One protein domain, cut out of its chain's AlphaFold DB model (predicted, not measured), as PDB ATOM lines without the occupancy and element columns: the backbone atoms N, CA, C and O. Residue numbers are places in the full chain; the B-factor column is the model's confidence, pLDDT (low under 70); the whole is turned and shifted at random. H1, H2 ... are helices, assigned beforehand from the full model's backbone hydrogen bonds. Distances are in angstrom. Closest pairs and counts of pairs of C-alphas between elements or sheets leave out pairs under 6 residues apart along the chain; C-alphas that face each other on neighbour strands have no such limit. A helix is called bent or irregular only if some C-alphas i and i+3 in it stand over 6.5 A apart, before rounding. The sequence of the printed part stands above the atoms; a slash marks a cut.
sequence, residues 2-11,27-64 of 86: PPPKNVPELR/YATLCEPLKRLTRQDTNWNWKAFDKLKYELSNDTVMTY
ATOM      1  N   PRO A   2     176.180 181.494 129.102       67.94
ATOM      2  CA  PRO A   2     176.877 180.826 130.196       67.94
ATOM      3  C   PRO A   2     177.768 179.695 129.645       67.94
ATOM      4  O   PRO A   2     177.458 179.161 128.576       67.94
ATOM      5  N   PRO A   3     178.871 179.345 130.327       68.69
ATOM      6  CA  PRO A   3     179.647 178.164 129.971       68.69
ATOM      7  C   PRO A   3     178.761 176.915 130.119       68.69
ATOM      8  O   PRO A   3     178.013 176.836 131.103       68.69
ATOM      9  N   PRO A   4     178.797 175.967 129.162       71.88
ATOM     10  CA  PRO A   4     178.079 174.705 129.307       71.88
ATOM     11  C   PRO A   4     178.539 174.011 130.596       71.88
ATOM     12  O   PRO A   4     179.641 174.239 131.059       71.88
ATOM     13  N   LYS A   5     177.712 173.203 131.242       71.56
ATOM     14  CA  LYS A   5     178.104 172.465 132.459       71.56
ATOM     15  C   LYS A   5     178.245 170.971 132.208       71.56
ATOM     16  O   LYS A   5     178.810 170.267 133.034       71.56
ATOM     17  N   ASN A   6     177.735 170.505 131.069       76.75
ATOM     18  CA  ASN A   6     177.647 169.093 130.726       76.75
ATOM     19  C   ASN A   6     178.040 168.842 129.264       76.75
ATOM     20  O   ASN A   6     177.847 169.697 128.393       76.75
ATOM     21  N   VAL A   7     178.550 167.637 128.973       79.12
ATOM     22  CA  VAL A   7     178.948 167.197 127.616       79.12
ATOM     23  C   VAL A   7     177.851 167.425 126.561       79.12
ATOM     24  O   VAL A   7     178.186 167.875 125.460       79.12
ATOM     25  N   PRO A   8     176.553 167.179 126.847       81.19
ATOM     26  CA  PRO A   8     175.477 167.428 125.892       81.19
ATOM     27  C   PRO A   8     175.340 168.907 125.515       81.19
ATOM     28  O   PRO A   8     175.168 169.222 124.341       81.19
ATOM     29  N   GLU A   9     175.473 169.823 126.479       82.44
ATOM     30  CA  GLU A   9     175.397 171.265 126.220       82.44
ATOM     31  C   GLU A   9     176.586 171.737 125.381       82.44
ATOM     32  O   GLU A   9     176.411 172.518 124.448       82.44
ATOM     33  N   LEU A  10     177.786 171.211 125.656       82.12
ATOM     34  CA  LEU A  10     178.975 171.506 124.859       82.12
ATOM     35  C   LEU A  10     178.841 170.985 123.420       82.12
ATOM     36  O   LEU A  10     179.214 171.685 122.483       82.12
ATOM     37  N   ARG A  11     178.270 169.789 123.218       82.31
ATOM     38  CA  ARG A  11     177.964 169.272 121.872       82.31
ATOM     39  C   ARG A  11     176.942 170.135 121.144       82.31
ATOM     40  O   ARG A  11     177.139 170.412 119.966       82.31
ATOM     41  N   TYR A  27     188.870 177.372 112.968       79.25
ATOM     42  CA  TYR A  27     187.793 176.812 113.799       79.25
ATOM     43  C   TYR A  27     188.064 175.370 114.255       79.25
ATOM     44  O   TYR A  27     187.887 175.034 115.425       79.25
ATOM     45  N   ALA A  28     188.547 174.506 113.354       80.00
ATOM     46  CA  ALA A  28     188.852 173.112 113.674       80.00
ATOM     47  C   ALA A  28     189.892 172.980 114.801       80.00
ATOM     48  O   ALA A  28     189.698 172.174 115.711       80.00
ATOM     49  N   THR A  29     190.939 173.805 114.780       81.81
ATOM     50  CA  THR A  29     192.003 173.835 115.792       81.81
ATOM     51  C   THR A  29     191.493 174.362 117.134       81.81
ATOM     52  O   THR A  29     191.849 173.827 118.181       81.81
ATOM     53  N   LEU A  30     190.614 175.371 117.118       79.12
ATOM     54  CA  LEU A  30     189.974 175.908 118.326       79.12
ATOM     55  C   LEU A  30     188.989 174.908 118.949       79.12
ATOM     56  O   LEU A  30     188.911 174.775 120.172       79.12
ATOM     57  N   CYS A  31     188.261 174.170 118.112       81.06
ATOM     58  CA  CYS A  31     187.291 173.172 118.543       81.06
ATOM     59  C   CYS A  31     187.905 171.817 118.885       81.06
ATOM     60  O   CYS A  31     187.242 171.030 119.552       81.06
ATOM     61  N   GLU A  32     189.129 171.501 118.461       83.31
ATOM     62  CA  GLU A  32     189.786 170.233 118.787       83.31
ATOM     63  C   GLU A  32     189.842 169.937 120.300       83.31
ATOM     64  O   GLU A  32     189.395 168.854 120.700       83.31
ATOM     65  N   PRO A  33     190.301 170.857 121.175       80.88
ATOM     66  CA  PRO A  33     190.275 170.622 122.618       80.88
ATOM     67  C   PRO A  33     188.846 170.436 123.147       80.88
ATOM     68  O   PRO A  33     188.616 169.568 123.983       80.88
ATOM     69  N   LEU A  34     187.864 171.171 122.613       80.25
ATOM     70  CA  LEU A  34     186.455 171.033 123.001       80.25
ATOM     71  C   LEU A  34     185.871 169.681 122.554       80.25
ATOM     72  O   LEU A  34     185.155 169.027 123.307       80.25
ATOM     73  N   LYS A  35     186.233 169.200 121.361       81.31
ATOM     74  CA  LYS A  35     185.853 167.874 120.853       81.31
ATOM     75  C   LYS A  35     186.478 166.763 121.696       81.31
ATOM     76  O   LYS A  35     185.791 165.783 121.987       81.31
ATOM     77  N   ARG A  36     187.731 166.915 122.144       82.06
ATOM     78  CA  ARG A  36     188.372 165.973 123.081       82.06
ATOM     79  C   ARG A  36     187.640 165.922 124.424       82.06
ATOM     80  O   ARG A  36     187.352 164.821 124.883       82.06
ATOM     81  N   LEU A  37     187.234 167.072 124.972       77.00
ATOM     82  CA  LEU A  37     186.423 167.153 126.200       77.00
ATOM     83  C   LEU A  37     185.048 166.473 126.070       77.00
ATOM     84  O   LEU A  37     184.504 165.991 127.053       77.00
ATOM     85  N   THR A  38     184.480 166.388 124.862       75.94
ATOM     86  CA  THR A  38     183.223 165.640 124.638       75.94
ATOM     87  C   THR A  38     183.401 164.132 124.435       75.94
ATOM     88  O   THR A  38     182.403 163.415 124.326       75.94
ATOM     89  N   ARG A  39     184.645 163.648 124.309       76.88
ATOM     90  CA  ARG A  39     184.983 162.231 124.083       76.88
ATOM     91  C   ARG A  39     185.624 161.568 125.297       76.88
ATOM     92  O   ARG A  39     185.471 160.364 125.455       76.88
ATOM     93  N   GLN A  40     186.350 162.326 126.110       69.88
ATOM     94  CA  GLN A  40     186.955 161.847 127.346       69.88
ATOM     95  C   GLN A  40     186.379 162.625 128.524       69.88
ATOM     96  O   GLN A  40     186.208 163.839 128.436       69.88
ATOM     97  N   ASP A  41     186.134 161.930 129.633       65.31
ATOM     98  CA  ASP A  41     185.779 162.536 130.919       65.31
ATOM     99  C   ASP A  41     187.037 163.184 131.525       65.31
ATOM    100  O   ASP A  41     187.728 162.637 132.379       65.31
ATOM    101  N   THR A  42     187.466 164.286 130.914       66.88
ATOM    102  CA  THR A  42     188.689 165.019 131.263       66.88
ATOM    103  C   THR A  42     188.316 166.365 131.858       66.88
ATOM    104  O   THR A  42     187.263 166.922 131.549       66.88
ATOM    105  N   ASN A  43     189.203 166.916 132.690       67.19
ATOM    106  CA  ASN A  43     189.013 168.226 133.304       67.19
ATOM    107  C   ASN A  43     188.612 169.292 132.277       67.19
ATOM    108  O   ASN A  43     189.353 169.615 131.346       67.19
ATOM    109  N   TRP A  44     187.431 169.856 132.503       69.25
ATOM    110  CA  TRP A  44     186.834 170.896 131.688       69.25
ATOM    111  C   TRP A  44     187.679 172.167 131.746       69.25
ATOM    112  O   TRP A  44     187.818 172.788 132.800       69.25
ATOM    113  N   ASN A  45     188.245 172.567 130.607       69.88
ATOM    114  CA  ASN A  45     189.010 173.804 130.495       69.88
ATOM    115  C   ASN A  45     188.214 174.865 129.727       69.88
ATOM    116  O   ASN A  45     188.149 174.849 128.496       69.88
ATOM    117  N   TRP A  46     187.662 175.830 130.465       75.81
ATOM    118  CA  TRP A  46     186.883 176.938 129.909       75.81
ATOM    119  C   TRP A  46     187.699 177.906 129.056       75.81
ATOM    120  O   TRP A  46     187.115 178.599 128.233       75.81
ATOM    121  N   LYS A  47     189.039 177.890 129.130       77.25
ATOM    122  CA  LYS A  47     189.882 178.753 128.286       77.25
ATOM    123  C   LYS A  47     189.650 178.525 126.791       77.25
ATOM    124  O   LYS A  47     189.668 179.480 126.024       77.25
ATOM    125  N   ALA A  48     189.428 177.276 126.372       76.25
ATOM    126  CA  ALA A  48     189.136 176.968 124.971       76.25
ATOM    127  C   ALA A  48     187.741 177.466 124.557       76.25
ATOM    128  O   ALA A  48     187.567 177.951 123.443       76.25
ATOM    129  N   PHE A  49     186.767 177.395 125.468       79.81
ATOM    130  CA  PHE A  49     185.413 177.898 125.246       79.81
ATOM    131  C   PHE A  49     185.380 179.429 125.176       79.81
ATOM    132  O   PHE A  49     184.803 179.980 124.244       79.81
ATOM    133  N   ASP A  50     186.041 180.117 126.111       81.56
ATOM    134  CA  ASP A  50     186.150 181.576 126.107       81.56
ATOM    135  C   ASP A  50     186.897 182.080 124.877       81.56
ATOM    136  O   ASP A  50     186.476 183.064 124.276       81.56
ATOM    137  N   LYS A  51     187.951 181.372 124.446       81.06
ATOM    138  CA  LYS A  51     188.648 181.704 123.203       81.06
ATOM    139  C   LYS A  51     187.736 181.531 121.993       81.06
ATOM    140  O   LYS A  51     187.613 182.463 121.216       81.06
ATOM    141  N   LEU A  52     187.029 180.404 121.867       79.19
ATOM    142  CA  LEU A  52     186.080 180.207 120.767       79.19
ATOM    143  C   LEU A  52     184.990 181.285 120.765       79.19
ATOM    144  O   LEU A  52     184.625 181.789 119.716       79.19
ATOM    145  N   LYS A  53     184.486 181.667 121.940       79.56
ATOM    146  CA  LYS A  53     183.483 182.722 122.092       79.56
ATOM    147  C   LYS A  53     184.032 184.101 121.726       79.56
ATOM    148  O   LYS A  53     183.294 184.899 121.150       79.56
ATOM    149  N   TYR A  54     185.290 184.380 122.060       80.75
ATOM    150  CA  TYR A  54     185.982 185.599 121.658       80.75
ATOM    151  C   TYR A  54     186.148 185.651 120.139       80.75
ATOM    152  O   TYR A  54     185.707 186.622 119.543       80.75
ATOM    153  N   GLU A  55     186.662 184.585 119.520       77.06
ATOM    154  CA  GLU A  55     186.804 184.488 118.061       77.06
ATOM    155  C   GLU A  55     185.435 184.579 117.375       77.06
ATOM    156  O   GLU A  55     185.271 185.390 116.481       77.06
ATOM    157  N   LEU A  56     184.399 183.884 117.868       74.62
ATOM    158  CA  LEU A  56     183.030 184.072 117.373       74.62
ATOM    159  C   LEU A  56     182.586 185.527 117.488       74.62
ATOM    160  O   LEU A  56     182.024 186.061 116.547       74.62
ATOM    161  N   SER A  57     182.812 186.185 118.622       75.00
ATOM    162  CA  SER A  57     182.373 187.574 118.796       75.00
ATOM    163  C   SER A  57     183.172 188.549 117.939       75.00
ATOM    164  O   SER A  57     182.627 189.588 117.594       75.00
ATOM    165  N   ASN A  58     184.428 188.232 117.618       68.00
ATOM    166  CA  ASN A  58     185.352 189.090 116.888       68.00
ATOM    167  C   ASN A  58     185.246 188.889 115.364       68.00
ATOM    168  O   ASN A  58     185.145 189.874 114.644       68.00
ATOM    169  N   ASP A  59     185.165 187.643 114.882       61.97
ATOM    170  CA  ASP A  59     184.960 187.306 113.461       61.97
ATOM    171  C   ASP A  59     183.507 187.514 113.007       61.97
ATOM    172  O   ASP A  59     183.261 187.849 111.850       61.97
ATOM    173  N   THR A  60     182.514 187.388 113.905       54.03
ATOM    174  CA  THR A  60     181.119 187.747 113.562       54.03
ATOM    175  C   THR A  60     180.935 189.262 113.448       54.03
ATOM    176  O   THR A  60     179.915 189.711 112.921       54.03
ATOM    177  N   VAL A  61     181.922 190.079 113.852       48.53
ATOM    178  CA  VAL A  61     182.003 191.467 113.377       48.53
ATOM    179  C   VAL A  61     182.514 191.420 111.946       48.53
ATOM    180  O   VAL A  61     183.662 191.744 111.671       48.53
ATOM    181  N   MET A  62     181.625 190.955 111.065       49.03
ATOM    182  CA  MET A  62     181.554 191.215 109.637       49.03
ATOM    183  C   MET A  62     182.487 192.369 109.290       49.03
ATOM    184  O   MET A  62     182.126 193.539 109.453       49.03
ATOM    185  N   THR A  63     183.731 192.032 108.933       48.09
ATOM    186  CA  THR A  63     184.704 193.053 108.569       48.09
ATOM    187  C   THR A  63     184.045 193.875 107.469       48.09
ATOM    188  O   THR A  63     183.376 193.315 106.590       48.09
ATOM    189  N   TYR A  64     184.128 195.202 107.551       46.25
ATOM    190  CA  TYR A  64     183.588 196.044 106.490       46.25
ATOM    191  C   TYR A  64     184.168 195.552 105.166       46.25
ATOM    192  O   TYR A  64     185.384 195.382 105.067       46.25
TER     193      TYR A  64
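This is residues 2 to 11 and 27 to 64 of the 86 residues of an uncharacterized protein of Mytilus galloprovincialis (UniProt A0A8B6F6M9). Two helices, H2 and H3, fold back on each other as a helical hairpin, and a short third helix, H1, sits near the last residue of H2 without clearly touching it. Residues 57 to 64, of which 57 to 59 belong to H3, stick out and make much of the length; without them the body of 40 residues spans 25 by 22 by 15 A. The printed part has 48 residues with three named helices, in the order H1, H2, H3, and no named strand; the class is all helix. The whole is only just loose, close to compact, with a radius of gyration of the C-alphas of 11.8 A, and is elongated, with spans of 41 by 22 by 16 A.

The printed part begins at Pro 2, with C-alpha at (176.877, 180.826, 130.196). H1 is residues 7 to 11, beginning at C-alpha 7 at (178.948, 167.197, 127.616). After the cut, H2 is residues 27 to 37 and measures 15.8 A from first to last C-alpha. It is only just irregular: C-alphas 30 and 33 are 6.8 A apart. H3, residues 46 to 59, is the longest helix, 19.5 A from first to last C-alpha, and ends at C-alpha 59 at (184.960, 187.306, 113.461). Residues 60 to 64 follow it.

H1 and H2 are close but not clearly touching, with 2 pairs of C-alphas within 8 A; their closest C-alphas are those of Val 7 and Leu 37, 7.6 A apart. H1 and H3 are apart. H2 and H3 are a helical hairpin: they touch, and run opposite ways at a shallow tilt of 24 degrees. Their closest C-alphas are those of Leu 30 and Leu 52, 6.3 A apart, and H3 touches H2 with residues 48 to 52 alone. In H1 and H3 every O i to N i+4 pair is within hydrogen-bond range, and in H2 5 of 7 are.

The two C-alphas farthest apart are those of Asp 41 and Tyr 64, 41.5 A. Residues 12 to 26 are not printed, and C-alphas 11 and 27 are 14.8 A apart across the cut, which lies in the link from H1 to H2. The link from H2 to H3, of 8 residues, is short. The mean pLDDT of the printed part is 73.4; it is under 70 in 15 residues: 2 to 3, 40 to 45 and 58 to 64.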